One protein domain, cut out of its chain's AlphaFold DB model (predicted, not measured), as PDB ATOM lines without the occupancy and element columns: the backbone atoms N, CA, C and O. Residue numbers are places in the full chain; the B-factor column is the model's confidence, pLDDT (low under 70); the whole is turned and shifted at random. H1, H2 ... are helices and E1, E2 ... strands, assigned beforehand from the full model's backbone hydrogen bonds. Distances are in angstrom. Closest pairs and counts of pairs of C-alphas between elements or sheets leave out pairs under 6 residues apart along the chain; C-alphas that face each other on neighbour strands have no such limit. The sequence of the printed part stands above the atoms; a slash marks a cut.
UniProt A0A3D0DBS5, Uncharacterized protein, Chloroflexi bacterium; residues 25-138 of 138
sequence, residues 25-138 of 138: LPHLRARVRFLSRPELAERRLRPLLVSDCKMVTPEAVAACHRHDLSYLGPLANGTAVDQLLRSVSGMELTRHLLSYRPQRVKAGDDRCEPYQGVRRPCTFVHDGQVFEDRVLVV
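What this domain is: This is residues 25 to 138 of the 138 residues of an uncharacterized protein of Chloroflexi bacterium (UniProt A0A3D0DBS5). A long two-stranded hairpin, E3 and E4, has helix H3 packed on it toward its turn and helix H4 toward its other end; a small parallel strand pair, E1 and E2, lies past H3, with E2 packed on that helix. Residues 25 to 30 of H1 and residues 36 to 44, with H2, stick out from this body, and residues 103 to 111 stick out as a loop in the long link after H5. The printed part has 114 residues, with five named helices and four named strands in the order H1 H2 E1 H3 E2 H4 H5 E3 E4, in a mixed class of helices and strands. The two sheets are E1 beside E2, parallel, and E3 beside E4, antiparallel. The whole is loose, with a radius of gyration of the C-alphas of 17.5 A and spans of 47 by 38 by 26 A.

Where its parts are: Find C-alpha 25 at (42.998, -17.098, 42.104); from there H1 runs through residues 25 to 35, 15.3 A from first to last C-alpha. H2 follows at residues 38 to 42, then the short strand E1 at 48 to 50. Look next for H3 at residues 58 to 66, 12.3 A long, E2 at 70 to 72, H4 at 79 to 86, 10.4 A long, and H5 at 90 to 93. E3 begins at C-alpha 118, (12.856, -20.801, 22.520), and runs 25.2 A to residue 126. E4, residues 129 to 137, runs 24.2 A and ends at C-alpha 137, (13.914, -19.004, 27.280).

How they stand to each other: Start at the hairpin of E3 and E4, antiparallel at 154 degrees, where N 118 and O 137 are 2.8 A apart and N 126 and O 129 are 3.0 A apart, both within hydrogen-bond range. The closest C-alphas of H3 and E3 are those of Pro 58 and Phe 124, 5.3 A apart. For H4 and E4 look at the C-alphas of Leu 85 and Val 137, the closest at 6.4 A. The closest C-alphas of H5 and E3, those of Leu 93 and Val 118, are 6.3 A apart. E1, H3 and E2 form a strand-helix-strand unit, two parallel neighbour strands with a helix between them along the chain, and its crossover is right-handed. Between E1 and E2, N 49 and O 70 are 2.8 A apart, within hydrogen-bond range. The closest C-alphas of H3 and E2 are those of Cys 64 and Ser 70, 6.3 A apart. H1 and H2 meet only through their link, and both are apart from E3 and E4. In H1, H2, H3 and H4 every O i to N i+4 pair is within hydrogen-bond range; H5 is too short for such a pair.

The domain as a whole: The two C-alphas farthest apart are those of Gly 108 and Gly 128, 50.4 A. The printed part has no cut. The link from H5 to E3, 24 residues, is long. The mean pLDDT of the printed part is 82.1; look for values under 70 at residues 25 to 30, 41, 43 to 45, 51 to 54, 105 to 108, 110 and 112.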
ATOM      1  N   LEU A  25      41.716 -17.283  42.793       60.88
ATOM      2  CA  LEU A  25      42.998 -17.098  42.104       60.88
ATOM      3  C   LEU A  25      43.612 -18.394  41.535       60.88
ATOM      4  O   LEU A  25      43.924 -18.412  40.342       60.88
ATOM      5  N   PRO A  26      43.781 -19.491  42.305       63.56
ATOM      6  CA  PRO A  26      44.282 -20.754  41.756       63.56
ATOM      7  C   PRO A  26      43.407 -21.321  40.629       63.56
ATOM      8  O   PRO A  26      43.935 -21.801  39.624       63.56
ATOM      9  N   HIS A  27      42.080 -21.210  40.750       62.22
ATOM     10  CA  HIS A  27      41.133 -21.655  39.724       62.22
ATOM     11  C   HIS A  27      41.238 -20.829  38.440       62.22
ATOM     12  O   HIS A  27      41.317 -21.394  37.348       62.22
ATOM     13  N   LEU A  28      41.301 -19.502  38.562       65.56
ATOM     14  CA  LEU A  28      41.507 -18.606  37.423       65.56
ATOM     15  C   LEU A  28      42.844 -18.890  36.730       65.56
ATOM     16  O   LEU A  28      42.864 -19.058  35.514       65.56
ATOM     17  N   ARG A  29      43.941 -19.058  37.481       67.56
ATOM     18  CA  ARG A  29      45.253 -19.422  36.911       67.56
ATOM     19  C   ARG A  29      45.213 -20.763  36.177       67.56
ATOM     20  O   ARG A  29      45.775 -20.882  35.089       67.56
ATOM     21  N   ALA A  30      44.538 -21.766  36.738       69.88
ATOM     22  CA  ALA A  30      44.384 -23.069  36.095       69.88
ATOM     23  C   ALA A  30      43.582 -22.977  34.787       69.88
ATOM     24  O   ALA A  30      43.940 -23.658  33.821       69.88
ATOM     25  N   ARG A  31      42.540 -22.133  34.748       73.81
ATOM     26  CA  ARG A  31      41.743 -21.852  33.544       73.81
ATOM     27  C   ARG A  31      42.566 -21.110  32.495       73.81
ATOM     28  O   ARG A  31      42.674 -21.616  31.388       73.81
ATOM     29  N   VAL A  32      43.230 -20.007  32.851       74.00
ATOM     30  CA  VAL A  32      44.118 -19.262  31.937       74.00
ATOM     31  C   VAL A  32      45.168 -20.192  31.330       74.00
ATOM     32  O   VAL A  32      45.254 -20.300  30.114       74.00
ATOM     33  N   ARG A  33      45.882 -20.974  32.155       76.75
ATOM     34  CA  ARG A  33      46.896 -21.928  31.670       76.75
ATOM     35  C   ARG A  33      46.326 -22.973  30.706       76.75
ATOM     36  O   ARG A  33      47.037 -23.423  29.817       76.75
ATOM     37  N   PHE A  34      45.082 -23.404  30.908       77.00
ATOM     38  CA  PHE A  34      44.426 -24.333  29.990       77.00
ATOM     39  C   PHE A  34      44.117 -23.670  28.655       77.00
ATOM     40  O   PHE A  34      44.451 -24.243  27.628       77.00
ATOM     41  N   LEU A  35      43.529 -22.474  28.682       74.31
ATOM     42  CA  LEU A  35      43.146 -21.725  27.485       74.31
ATOM     43  C   LEU A  35      44.363 -21.286  26.657       74.31
ATOM     44  O   LEU A  35      44.263 -21.185  25.443       74.31
ATOM     45  N   SER A  36      45.522 -21.091  27.291       76.12
ATOM     46  CA  SER A  36      46.786 -20.758  26.617       76.12
ATOM     47  C   SER A  36      47.503 -21.953  25.966       76.12
ATOM     48  O   SER A  36      48.635 -21.798  25.510       76.12
ATOM     49  N   ARG A  37      46.910 -23.154  25.952       75.81
ATOM     50  CA  ARG A  37      47.520 -24.340  25.331       75.81
ATOM     51  C   ARG A  37      47.588 -24.203  23.798       75.81
ATOM     52  O   ARG A  37      46.539 -23.982  23.191       75.81
ATOM     53  N   PRO A  38      48.766 -24.370  23.162       75.81
ATOM     54  CA  PRO A  38      48.925 -24.236  21.708       75.81
ATOM     55  C   PRO A  38      47.990 -25.150  20.911       75.81
ATOM     56  O   PRO A  38      47.423 -24.737  19.903       75.81
ATOM     57  N   GLU A  39      47.733 -26.352  21.425       74.69
ATOM     58  CA  GLU A  39      46.881 -27.354  20.784       74.69
ATOM     59  C   GLU A  39      45.412 -26.896  20.693       74.69
ATOM     60  O   GLU A  39      44.653 -27.377  19.851       74.69
ATOM     61  N   LEU A  40      44.984 -25.962  21.555       71.06
ATOM     62  CA  LEU A  40      43.659 -25.339  21.471       71.06
ATOM     63  C   LEU A  40      43.626 -24.208  20.434       71.06
ATOM     64  O   LEU A  40      42.616 -24.051  19.746       71.06
ATOM     65  N   ALA A  41      44.730 -23.465  20.298       68.81
ATOM     66  CA  ALA A  41      44.872 -22.392  19.316       68.81
ATOM     67  C   ALA A  41      44.902 -22.942  17.880       68.81
ATOM     68  O   ALA A  41      44.184 -22.442  17.013       68.81
ATOM     69  N   GLU A  42      45.648 -24.024  17.644       72.88
ATOM     70  CA  GLU A  42      45.725 -24.705  16.342       72.88
ATOM     71  C   GLU A  42      44.367 -25.250  15.889       72.88
ATOM     72  O   GLU A  42      44.009 -25.178  14.713       72.88
ATOM     73  N   ARG A  43      43.566 -25.740  16.841       69.88
ATOM     74  CA  ARG A  43      42.224 -26.272  16.578       69.88
ATOM     75  C   ARG A  43      41.149 -25.188  16.449       69.88
ATOM     76  O   ARG A  43      39.990 -25.536  16.228       69.88
ATOM     77  N   ARG A  44      41.505 -23.900  16.596       68.88
ATOM     78  CA  ARG A  44      40.574 -22.750  16.606       68.88
ATOM     79  C   ARG A  44      39.361 -22.986  17.514       68.88
ATOM     80  O   ARG A  44      38.238 -22.599  17.189       68.88
ATOM     81  N   LEU A  45      39.571 -23.676  18.635       68.94
ATOM     82  CA  LEU A  45      38.485 -24.010  19.547       68.94
ATOM     83  C   LEU A  45      38.068 -22.749  20.298       68.94
ATOM     84  O   LEU A  45      38.896 -22.136  20.963       68.94
ATOM     85  N   ARG A  46      36.779 -22.403  20.221       70.25
ATOM     86  CA  ARG A  46      36.158 -21.366  21.053       70.25
ATOM     87  C   ARG A  46      35.778 -21.980  22.398       70.25
ATOM     88  O   ARG A  46      34.871 -22.814  22.443       70.25
ATOM     89  N   PRO A  47      36.479 -21.651  23.488       73.25
ATOM     90  CA  PRO A  47      36.228 -22.263  24.783       73.25
ATOM     91  C   PRO A  47      34.848 -21.858  25.312       73.25
ATOM     92  O   PRO A  47      34.484 -20.683  25.260       73.25
ATOM     93  N   LEU A  48      34.096 -22.822  25.852       75.06
ATOM     94  CA  LEU A  48      32.819 -22.574  26.524       75.06
ATOM     95  C   LEU A  48      33.038 -22.490  28.036       75.06
ATOM     96  O   LEU A  48      33.379 -23.483  28.684       75.06
ATOM     97  N   LEU A  49      32.818 -21.310  28.605       74.19
ATOM     98  CA  LEU A  49      32.750 -21.119  30.044       74.19
ATOM     99  C   LEU A  49      31.349 -21.500  30.531       74.19
ATOM    100  O   LEU A  49      30.377 -20.804  30.258       74.19
ATOM    101  N   VAL A  50      31.258 -22.604  31.267       75.50
ATOM    102  CA  VAL A  50      30.015 -23.027  31.921       75.50
ATOM    103  C   VAL A  50      30.070 -22.617  33.382       75.50
ATOM    104  O   VAL A  50      31.016 -22.954  34.101       75.50
ATOM    105  N   SER A  51      29.055 -21.881  33.811       67.62
ATOM    106  CA  SER A  51      28.864 -21.516  35.204       67.62
ATOM    107  C   SER A  51      27.701 -22.300  35.784       67.62
ATOM    108  O   SER A  51      26.571 -22.175  35.316       67.62
ATOM    109  N   ASP A  52      27.983 -23.074  36.827       64.00
ATOM    110  CA  ASP A  52      26.942 -23.636  37.674       64.00
ATOM    111  C   ASP A  52      26.617 -22.613  38.773       64.00
ATOM    112  O   ASP A  52      27.492 -22.190  39.535       64.00
ATOM    113  N   CYS A  53      25.372 -22.138  38.794       61.53
ATOM    114  CA  CYS A  53      24.833 -21.186  39.772       61.53
ATOM    115  C   CYS A  53      25.425 -19.754  39.830       61.53
ATOM    116  O   CYS A  53      25.028 -19.002  40.725       61.53
ATOM    117  N   LYS A  54      26.323 -19.306  38.932       69.06
ATOM    118  CA  LYS A  54      26.621 -17.853  38.796       69.06
ATOM    119  C   LYS A  54      25.843 -17.240  37.646       69.06
ATOM    120  O   LYS A  54      25.871 -17.773  36.539       69.06
ATOM    121  N   MET A  55      25.215 -16.105  37.933       81.56
ATOM    122  CA  MET A  55      24.449 -15.333  36.966       81.56
ATOM    123  C   MET A  55      25.370 -14.679  35.928       81.56
ATOM    124  O   MET A  55      26.440 -14.174  36.275       81.56
ATOM    125  N   VAL A  56      24.930 -14.645  34.674       83.12
ATOM    126  CA  VAL A  56      25.573 -13.910  33.583       83.12
ATOM    127  C   VAL A  56      25.309 -12.423  33.796       83.12
ATOM    128  O   VAL A  56      24.155 -12.002  33.894       83.12
ATOM    129  N   THR A  57      26.375 -11.629  33.856       85.69
ATOM    130  CA  THR A  57      26.313 -10.164  33.934       85.69
ATOM    131  C   THR A  57      26.755  -9.536  32.607       85.69
ATOM    132  O   THR A  57      27.498 -10.174  31.855       85.69
ATOM    133  N   PRO A  58      26.378  -8.276  32.314       87.06
ATOM    134  CA  PRO A  58      26.889  -7.563  31.139       87.06
ATOM    135  C   PRO A  58      28.424  -7.479  31.089       87.06
ATOM    136  O   PRO A  58      29.010  -7.626  30.023       87.06
ATOM    137  N   GLU A  59      29.083  -7.316  32.242       86.56
ATOM    138  CA  GLU A  59      30.549  -7.344  32.354       86.56
ATOM    139  C   GLU A  59      31.128  -8.699  31.913       86.56
ATOM    140  O   GLU A  59      32.106  -8.747  31.164       86.56
ATOM    141  N   ALA A  60      30.507  -9.810  32.333       84.69
ATOM    142  CA  ALA A  60      30.936 -11.151  31.942       84.69
ATOM    143  C   ALA A  60      30.768 -11.384  30.432       84.69
ATOM    144  O   ALA A  60      31.665 -11.955  29.808       84.69
ATOM    145  N   VAL A  61      29.668 -10.906  29.838       86.75
ATOM    146  CA  VAL A  61      29.446 -10.950  28.380       86.75
ATOM    147  C   VAL A  61      30.522 -10.144  27.660       86.75
ATOM    148  O   VAL A  61      31.203 -10.677  26.784       86.75
ATOM    149  N   ALA A  62      30.760  -8.901  28.077       87.38
ATOM    150  CA  ALA A  62      31.785  -8.051  27.481       87.38
ATOM    151  C   ALA A  62      33.179  -8.698  27.543       87.38
ATOM    152  O   ALA A  62      33.909  -8.712  26.550       87.38
ATOM    153  N   ALA A  63      33.544  -9.293  28.682       85.81
ATOM    154  CA  ALA A  63      34.795 -10.032  28.819       85.81
ATOM    155  C   ALA A  63      34.862 -11.241  27.870       85.81
ATOM    156  O   ALA A  63      35.897 -11.459  27.240       85.81
ATOM    157  N   CYS A  64      33.771 -11.998  27.723       85.81
ATOM    158  CA  CYS A  64      33.722 -13.133  26.803       85.81
ATOM    159  C   CYS A  64      33.913 -12.695  25.344       85.81
ATOM    160  O   CYS A  64      34.758 -13.268  24.659       85.81
ATOM    161  N   HIS A  65      33.238 -11.629  24.900       86.25
ATOM    162  CA  HIS A  65      33.433 -11.068  23.558       86.25
ATOM    163  C   HIS A  65      34.876 -10.588  23.329       86.25
ATOM    164  O   HIS A  65      35.455 -10.873  22.283       86.25
ATOM    165  N   ARG A  66      35.494  -9.911  24.311       85.00
ATOM    166  CA  ARG A  66      36.892  -9.440  24.212       85.00
ATOM    167  C   ARG A  66      37.916 -10.573  24.102       85.00
ATOM    168  O   ARG A  66      38.995 -10.358  23.556       85.00
ATOM    169  N   HIS A  67      37.602 -11.750  24.635       79.31
ATOM    170  CA  HIS A  67      38.512 -12.896  24.685       79.31
ATOM    171  C   HIS A  67      38.100 -14.056  23.761       79.31
ATOM    172  O   HIS A  67      38.667 -15.140  23.875       79.31
ATOM    173  N   ASP A  68      37.133 -13.834  22.864       77.88
ATOM    174  CA  ASP A  68      36.546 -14.846  21.968       77.88
ATOM    175  C   ASP A  68      36.092 -16.129  22.698       77.88
ATOM    176  O   ASP A  68      36.296 -17.258  22.242       77.88
ATOM    177  N   LEU A  69      35.480 -15.951  23.873       81.19
ATOM    178  CA  LEU A  69      34.928 -17.024  24.700       81.19
ATOM    179  C   LEU A  69      33.414 -17.122  24.501       81.19
ATOM    180  O   LEU A  69      32.727 -16.116  24.344       81.19
ATOM    181  N   SER A  70      32.874 -18.336  24.572       81.56
ATOM    182  CA  SER A  70      31.431 -18.561  24.710       81.56
ATOM    183  C   SER A  70      31.074 -18.747  26.182       81.56
ATOM    184  O   SER A  70      31.883 -19.267  26.952       81.56
ATOM    185  N   TYR A  71      29.860 -18.377  26.582       82.12
ATOM    186  CA  TYR A  71      29.383 -18.540  27.954       82.12
ATOM    187  C   TYR A  71      28.057 -19.307  27.995       82.12
ATOM    188  O   TYR A  71      27.203 -19.123  27.131       82.12
ATOM    189  N   LEU A  72      27.869 -20.145  29.015       84.50
ATOM    190  CA  LEU A  72      26.587 -20.771  29.333       84.50
ATOM    191  C   LEU A  72      26.292 -20.640  30.831       84.50
ATOM    192  O   LEU A  72      27.040 -21.146  31.670       84.50
ATOM    193  N   GLY A  73      25.172 -19.994  31.149       84.44
ATOM    194  CA  GLY A  73      24.648 -19.870  32.506       84.44
ATOM    195  C   GLY A  73      23.359 -19.041  32.552       84.44
ATOM    196  O   GLY A  73      22.920 -18.529  31.519       84.44
ATOM    197  N   PRO A  74      22.726 -18.931  33.729       85.19
ATOM    198  CA  PRO A  74      21.468 -18.205  33.898       85.19
ATOM    199  C   PRO A  74      21.679 -16.685  33.844       85.19
ATOM    200  O   PRO A  74      22.674 -16.187  34.361       85.19
ATOM    201  N   LEU A  75      20.744 -15.923  33.273       85.31
ATOM    202  CA  LEU A  75      20.806 -14.453  33.287       85.31
ATOM    203  C   LEU A  75      20.417 -13.872  34.643       85.31
ATOM    204  O   LEU A  75      19.437 -14.321  35.231       85.31
ATOM    205  N   ALA A  76      21.134 -12.842  35.105       81.00
ATOM    206  CA  ALA A  76      20.778 -12.117  36.326       81.00
ATOM    207  C   ALA A  76      19.351 -11.544  36.253       81.00
ATOM    208  O   ALA A  76      18.987 -10.926  35.256       81.00
ATOM    209  N   ASN A  77      18.567 -11.719  37.322       80.25
ATOM    210  CA  ASN A  77      17.200 -11.199  37.410       80.25
ATOM    211  C   ASN A  77      17.148  -9.683  37.150       80.25
ATOM    212  O   ASN A  77      18.044  -8.942  37.557       80.25
ATOM    213  N   GLY A  78      16.067  -9.219  36.525       82.88
ATOM    214  CA  GLY A  78      15.830  -7.801  36.264       82.88
ATOM    215  C   GLY A  78      14.850  -7.579  35.117       82.88
ATOM    216  O   GLY A  78      14.425  -8.522  34.451       82.88
ATOM    217  N   THR A  79      14.533  -6.314  34.841       81.25
ATOM    218  CA  THR A  79      13.511  -5.931  33.853       81.25
ATOM    219  C   THR A  79      13.770  -6.504  32.457       81.25
ATOM    220  O   THR A  79      12.827  -6.904  31.782       81.25
ATOM    221  N   ALA A  80      15.032  -6.591  32.027       84.81
ATOM    222  CA  ALA A  80      15.388  -7.180  30.736       84.81
ATOM    223  C   ALA A  80      15.067  -8.685  30.672       84.81
ATOM    224  O   ALA A  80      14.554  -9.167  29.663       84.81
ATOM    225  N   VAL A  81      15.307  -9.422  31.762       88.06
ATOM    226  CA  VAL A  81      14.947 -10.845  31.860       88.06
ATOM    227  C   VAL A  81      13.433 -11.012  31.902       88.06
ATOM    228  O   VAL A  81      12.903 -11.847  31.176       88.06
ATOM    229  N   ASP A  82      12.717 -10.175  32.654       90.81
ATOM    230  CA  ASP A  82      11.250 -10.219  32.693       90.81
ATOM    231  C   ASP A  82      10.632  -9.975  31.310       90.81
ATOM    232  O   ASP A  82       9.667 -10.637  30.926       90.81
ATOM    233  N   GLN A  83      11.188  -9.036  30.542       91.50
ATOM    234  CA  GLN A  83      10.760  -8.775  29.168       91.50
ATOM    235  C   GLN A  83      11.037  -9.970  28.252       91.50
ATOM    236  O   GLN A  83      10.165 -10.339  27.466       91.50
ATOM    237  N   LEU A  84      12.204 -10.608  28.377       92.50
ATOM    238  CA  LEU A  84      12.535 -11.821  27.626       92.50
ATOM    239  C   LEU A  84      11.573 -12.966  27.947       92.50
ATOM    240  O   LEU A  84      11.060 -13.592  27.019       92.50
ATOM    241  N   LEU A  85      11.276 -13.199  29.227       93.19
ATOM    242  CA  LEU A  85      10.318 -14.222  29.652       93.19
ATOM    243  C   LEU A  85       8.916 -13.938  29.094       93.19
ATOM    244  O   LEU A  85       8.282 -14.830  28.542       93.19
ATOM    245  N   ARG A  86       8.455 -12.682  29.148       94.25
ATOM    246  CA  ARG A  86       7.153 -12.278  28.580       94.25
ATOM    247  C   ARG A  86       7.116 -12.296  27.051       94.25
ATOM    248  O   ARG A  86       6.030 -12.306  26.479       94.25
ATOM    249  N   SER A  87       8.271 -12.292  26.384       95.25
ATOM    250  CA  SER A  87       8.359 -12.337  24.918       95.25
ATOM    251  C   SER A  87       8.017 -13.706  24.324       95.25
ATOM    252  O   SER A  87       7.911 -13.829  23.102       95.25
ATOM    253  N   VAL A  88       7.888 -14.745  25.157       95.88
ATOM    254  CA  VAL A  88       7.574 -16.107  24.724       95.88
ATOM    255  C   VAL A  88       6.263 -16.539  25.364       95.88
ATOM    256  O   VAL A  88       6.120 -16.563  26.583       95.88
ATOM    257  N   SER A  89       5.285 -16.884  24.531       95.31
ATOM    258  CA  SER A  89       4.018 -17.426  25.026       95.31
ATOM    259  C   SER A  89       4.150 -18.912  25.372       95.31
ATOM    260  O   SER A  89       4.949 -19.628  24.766       95.31
ATOM    261  N   GLY A  90       3.295 -19.416  26.266       93.25
ATOM    262  CA  GLY A  90       3.233 -20.854  26.554       93.25
ATOM    263  C   GLY A  90       2.940 -21.703  25.308       93.25
ATOM    264  O   GLY A  90       3.532 -22.759  25.125       93.25
ATOM    265  N   MET A  91       2.091 -21.216  24.394       94.62
ATOM    266  CA  MET A  91       1.806 -21.899  23.122       94.62
ATOM    267  C   MET A  91       3.026 -21.956  22.193       94.62
ATOM    268  O   MET A  91       3.152 -22.875  21.388       94.62
ATOM    269  N   GLU A  92       3.909 -20.962  22.257       95.38
ATOM    270  CA  GLU A  92       5.154 -20.997  21.500       95.38
ATOM    271  C   GLU A  92       6.122 -22.010  22.116       95.38
ATOM    272  O   GLU A  92       6.616 -22.870  21.394       95.38
ATOM    273  N   LEU A  93       6.317 -21.989  23.440       93.50
ATOM    274  CA  LEU A  93       7.175 -22.955  24.142       93.50
ATOM    275  C   LEU A  93       6.803 -24.411  23.818       93.50
ATOM    276  O   LEU A  93       7.682 -25.199  23.461       93.50
ATOM    277  N   THR A  94       5.512 -24.759  23.821       92.12
ATOM    278  CA  THR A  94       5.053 -26.137  23.548       92.12
ATOM    279  C   THR A  94       5.376 -26.633  22.139       92.12
ATOM    280  O   THR A  94       5.438 -27.842  21.916       92.12
ATOM    281  N   ARG A  95       5.639 -25.730  21.184       94.69
ATOM    282  CA  ARG A  95       6.058 -26.073  19.812       94.69
ATOM    283  C   ARG A  95       7.566 -26.279  19.674       94.69
ATOM    284  O   ARG A  95       8.016 -26.773  18.642       94.69
ATOM    285  N   HIS A  96       8.347 -25.926  20.692       93.00
ATOM    286  CA  HIS A  96       9.807 -25.954  20.663       93.00
ATOM    287  C   HIS A  96      10.368 -26.910  21.721       93.00
ATOM    288  O   HIS A  96      11.044 -26.509  22.668       93.00
ATOM    289  N   LEU A  97      10.094 -28.205  21.538       91.19
ATOM    290  CA  LEU A  97      10.607 -29.260  22.409       91.19
ATOM    291  C   LEU A  97      12.126 -29.414  22.253       91.19
ATOM    292  O   LEU A  97      12.647 -29.562  21.145       91.19
ATOM    293  N   LEU A  98      12.837 -29.457  23.373       88.31
ATOM    294  CA  LEU A  98      14.258 -29.779  23.420       88.31
ATOM    295  C   LEU A  98      14.455 -31.298  23.380       88.31
ATOM    296  O   LEU A  98      13.657 -32.065  23.921       88.31
ATOM    297  N   SER A  99      15.553 -31.750  22.774       84.00
ATOM    298  CA  SER A  99      15.908 -33.176  22.696       84.00
ATOM    299  C   SER A  99      16.478 -33.737  24.003       84.00
ATOM    300  O   SER A  99      16.526 -34.952  24.181       84.00
ATOM    301  N   TYR A 100      16.895 -32.870  24.932       82.56
ATOM    302  CA  TYR A 100      17.447 -33.284  26.218       82.56
ATOM    303  C   TYR A 100      16.411 -34.040  27.061       82.56
ATOM    304  O   TYR A 100      15.259 -33.619  27.200       82.56
ATOM    305  N   ARG A 101      16.837 -35.156  27.660       77.12
ATOM    306  CA  ARG A 101      16.064 -35.932  28.634       77.12
ATOM    307  C   ARG A 101      16.944 -36.211  29.855       77.12
ATOM    308  O   ARG A 101      18.079 -36.655  29.669       77.12
ATOM    309  N   PRO A 102      16.468 -35.966  31.090       74.44
ATOM    310  CA  PRO A 102      17.232 -36.316  32.280       74.44
ATOM    311  C   PRO A 102      17.499 -37.821  32.318       74.44
ATOM    312  O   PRO A 102      16.573 -38.610  32.182       74.44
ATOM    313  N   GLN A 103      18.739 -38.232  32.588       74.25
ATOM    314  CA  GLN A 103      19.103 -39.660  32.648       74.25
ATOM    315  C   GLN A 103      18.360 -40.437  33.747       74.25
ATOM    316  O   GLN A 103      18.192 -41.647  33.653       74.25
ATOM    317  N   ARG A 104      17.895 -39.736  34.790       72.56
ATOM    318  CA  ARG A 104      17.080 -40.308  35.874       72.56
ATOM    319  C   ARG A 104      15.659 -40.689  35.443       72.56
ATOM    320  O   ARG A 104      14.961 -41.354  36.201       72.56
ATOM    321  N   VAL A 105      15.223 -40.244  34.267       67.69
ATOM    322  CA  VAL A 105      13.906 -40.555  33.709       67.69
ATOM    323  C   VAL A 105      14.039 -41.811  32.857       67.69
ATOM    324  O   VAL A 105      14.860 -41.871  31.943       67.69
ATOM    325  N   LYS A 106      13.227 -42.827  33.157       67.56
ATOM    326  CA  LYS A 106      13.178 -44.047  32.348       67.56
ATOM    327  C   LYS A 106      12.636 -43.715  30.959       67.56
ATOM    328  O   LYS A 106      11.692 -42.940  30.826       67.56
ATOM    329  N   ALA A 107      13.218 -44.320  29.927       64.94
ATOM    330  CA  ALA A 107      12.684 -44.216  28.574       64.94
ATOM    331  C   ALA A 107      11.213 -44.678  28.571       64.94
ATOM    332  O   ALA A 107      10.926 -45.789  29.011       64.94
ATOM    333  N   GLY A 108      10.301 -43.812  28.115       65.31
ATOM    334  CA  GLY A 108       8.859 -44.087  28.079       65.31
ATOM    335  C   GLY A 108       8.072 -43.729  29.347       65.31
ATOM    336  O   GLY A 108       6.933 -44.163  29.472       65.31
ATOM    337  N   ASP A 109       8.636 -42.976  30.301       71.75
ATOM    338  CA  ASP A 109       7.829 -42.403  31.389       71.75
ATOM    339  C   ASP A 109       7.075 -41.160  30.891       71.75
ATOM    340  O   ASP A 109       7.644 -40.068  30.808       71.75
ATOM    341  N   ASP A 110       5.789 -41.333  30.583       67.06
ATOM    342  CA  ASP A 110       4.883 -40.278  30.100       67.06
ATOM    343  C   ASP A 110       4.697 -39.123  31.101       67.06
ATOM    344  O   ASP A 110       4.166 -38.071  30.752       67.06
ATOM    345  N   ARG A 111       5.159 -39.281  32.351       71.06
ATOM    346  CA  ARG A 111       5.160 -38.212  33.366       71.06
ATOM    347  C   ARG A 111       6.323 -37.237  33.218       71.06
ATOM    348  O   ARG A 111       6.336 -36.206  33.887       71.06
ATOM    349  N   CYS A 112       7.325 -37.556  32.400       69.88
ATOM    350  CA  CYS A 112       8.401 -36.620  32.128       69.88
ATOM    351  C   CYS A 112       7.988 -35.672  31.009       69.88
ATOM    352  O   CYS A 112       8.162 -35.975  29.827       69.88
ATOM    353  N   GLU A 113       7.522 -34.489  31.392       77.44
ATOM    354  CA  GLU A 113       7.319 -33.413  30.433       77.44
ATOM    355  C   GLU A 113       8.649 -33.078  29.733       77.44
ATOM    356  O   GLU A 113       9.674 -32.864  30.396       77.44
ATOM    357  N   PRO A 114       8.687 -33.080  28.388       83.75
ATOM    358  CA  PRO A 114       9.854 -32.628  27.655       83.75
ATOM    359  C   PRO A 114      10.182 -31.184  28.013       83.75
ATOM    360  O   PRO A 114       9.297 -30.331  28.026       83.75
ATOM    361  N   TYR A 115      11.468 -30.889  28.202       89.12
ATOM    362  CA  TYR A 115      11.900 -29.499  28.266       89.12
ATOM    363  C   TYR A 115      11.525 -28.778  26.977       89.12
ATOM    364  O   TYR A 115      11.640 -29.332  25.880       89.12
ATOM    365  N   GLN A 116      11.110 -27.533  27.130       93.38
ATOM    366  CA  GLN A 116      10.781 -26.620  26.051       93.38
ATOM    367  C   GLN A 116      11.815 -25.503  26.052       93.38
ATOM    368  O   GLN A 116      12.469 -25.252  27.065       93.38
ATOM    369  N   GLY A 117      12.046 -24.884  24.903       93.69
ATOM    370  CA  GLY A 117      13.000 -23.794  24.856       93.69
ATOM    371  C   GLY A 117      12.984 -23.028  23.553       93.69
ATOM    372  O   GLY A 117      13.105 -23.603  22.472       93.69
ATOM    373  N   VAL A 118      12.906 -21.710  23.659       95.56
ATOM    374  CA  VAL A 118      12.856 -20.801  22.520       95.56
ATOM    375  C   VAL A 118      14.033 -19.843  22.579       95.56
ATOM    376  O   VAL A 118      14.285 -19.185  23.588       95.56
ATOM    377  N   ARG A 119      14.785 -19.756  21.478       94.38
ATOM    378  CA  ARG A 119      15.897 -18.807  21.379       94.38
ATOM    379  C   ARG A 119      15.368 -17.397  21.147       94.38
ATOM    380  O   ARG A 119      14.560 -17.175  20.244       94.38
ATOM    381  N   ARG A 120      15.884 -16.443  21.916       95.12
ATOM    382  CA  ARG A 120      15.632 -15.010  21.737       95.12
ATOM    383  C   ARG A 120      16.945 -14.244  21.604       95.12
ATOM    384  O   ARG A 120      17.921 -14.620  22.256       95.12
ATOM    385  N   PRO A 121      16.996 -13.206  20.753       93.62
ATOM    386  CA  PRO A 121      18.100 -12.260  20.795       93.62
ATOM    387  C   PRO A 121      18.072 -11.510  22.130       93.62
ATOM    388  O   PRO A 121      17.004 -11.265  22.695       93.62
ATOM    389  N   CYS A 122      19.244 -11.158  22.633       91.31
ATOM    390  CA  CYS A 122      19.402 -10.344  23.826       91.31
ATOM    391  C   CYS A 122      20.557  -9.369  23.619       91.31
ATOM    392  O   CYS A 122      21.536  -9.685  22.945       91.31
ATOM    393  N   THR A 123      20.434  -8.188  24.210       92.62
ATOM    394  CA  THR A 123      21.440  -7.137  24.125       92.62
ATOM    395  C   THR A 123      21.942  -6.808  25.522       92.62
ATOM    396  O   THR A 123      21.151  -6.572  26.436       92.62
ATOM    397  N   PHE A 124      23.260  -6.759  25.672       89.94
ATOM    398  CA  PHE A 124      23.947  -6.370  26.896       89.94
ATOM    399  C   PHE A 124      24.665  -5.045  26.678       89.94
ATOM    400  O   PHE A 124      25.238  -4.812  25.616       89.94
ATOM    401  N   VAL A 125      24.657  -4.188  27.698       92.44
ATOM    402  CA  VAL A 125      25.391  -2.921  27.683       92.44
ATOM    403  C   VAL A 125      26.390  -2.909  28.828       92.44
ATOM    404  O   VAL A 125      26.019  -3.145  29.979       92.44
ATOM    405  N   HIS A 126      27.650  -2.635  28.513       91.31
ATOM    406  CA  HIS A 126      28.726  -2.496  29.491       91.31
ATOM    407  C   HIS A 126      29.705  -1.425  29.006       91.31
ATOM    408  O   HIS A 126      30.114  -1.451  27.849       91.31
ATOM    409  N   ASP A 127      30.023  -0.457  29.867       93.69
ATOM    410  CA  ASP A 127      30.899   0.686  29.565       93.69
ATOM    411  C   ASP A 127      30.539   1.431  28.263       93.69
ATOM    412  O   ASP A 127      31.397   1.831  27.480       93.69
ATOM    413  N   GLY A 128      29.235   1.592  28.000       94.12
ATOM    414  CA  GLY A 128      28.717   2.259  26.797       94.12
ATOM    415  C   GLY A 128      28.825   1.436  25.507       94.12
ATOM    416  O   GLY A 128      28.366   1.886  24.460       94.12
ATOM    417  N   GLN A 129      29.388   0.228  25.570       95.75
ATOM    418  CA  GLN A 129      29.442  -0.708  24.452       95.75
ATOM    419  C   GLN A 129      28.235  -1.645  24.472       95.75
ATOM    420  O   GLN A 129      27.764  -2.055  25.534       95.75
ATOM    421  N   VAL A 130      27.759  -1.994  23.278       94.75
ATOM    422  CA  VAL A 130      26.606  -2.870  23.060       94.75
ATOM    423  C   VAL A 130      27.097  -4.228  22.567       94.75
ATOM    424  O   VAL A 130      27.872  -4.300  21.614       94.75
ATOM    425  N   PHE A 131      26.628  -5.299  23.202       91.25
ATOM    426  CA  PHE A 131      26.943  -6.682  22.856       91.25
ATOM    427  C   PHE A 131      25.650  -7.432  22.545       91.25
ATOM    428  O   PHE A 131      24.720  -7.431  23.351       91.25
ATOM    429  N   GLU A 132      25.585  -8.068  21.379       92.44
ATOM    430  CA  GLU A 132      24.452  -8.899  20.974       92.44
ATOM    431  C   GLU A 132      24.755 -10.372  21.226       92.44
ATOM    432  O   GLU A 132      25.795 -10.884  20.808       92.44
ATOM    433  N   ASP A 133      23.816 -11.059  21.867       91.12
ATOM    434  CA  ASP A 133      23.905 -12.486  22.141       91.12
ATOM    435  C   ASP A 133      22.525 -13.150  22.013       91.12
ATOM    436  O   ASP A 133      21.531 -12.550  21.579       91.12
ATOM    437  N   ARG A 134      22.451 -14.432  22.363       91.69
ATOM    438  CA  ARG A 134      21.229 -15.225  22.350       91.69
ATOM    439  C   ARG A 134      21.015 -15.906  23.680       91.69
ATOM    440  O   ARG A 134      21.927 -16.445  24.295       91.69
ATOM    441  N   VAL A 135      19.753 -15.962  24.062       91.69
ATOM    442  CA  VAL A 135      19.305 -16.613  25.287       91.69
ATOM    443  C   VAL A 135      18.323 -17.710  24.923       91.69
ATOM    444  O   VAL A 135      17.610 -17.608  23.922       91.69
ATOM    445  N   LEU A 136      18.297 -18.773  25.717       92.88
ATOM    446  CA  LEU A 136      17.265 -19.796  25.632       92.88
ATOM    447  C   LEU A 136      16.254 -19.521  26.742       92.88
ATOM    448  O   LEU A 136      16.580 -19.676  27.916       92.88
ATOM    449  N   VAL A 137      15.056 -19.084  26.365       92.50
ATOM    450  CA  VAL A 137      13.914 -19.004  27.280       92.50
ATOM    451  C   VAL A 137      13.350 -20.410  27.388       92.50
ATOM    452  O   VAL A 137      12.960 -20.968  26.365       92.50
ATOM    453  N   VAL A 138      13.380 -20.979  28.590       88.81
ATOM    454  CA  VAL A 138      12.941 -22.349  28.896       88.81
ATOM    455  C   VAL A 138      11.676 -22.357  29.732       88.81
ATOM    456  O   VAL A 138      11.488 -21.385  30.497       88.81
TER     457      VAL A 138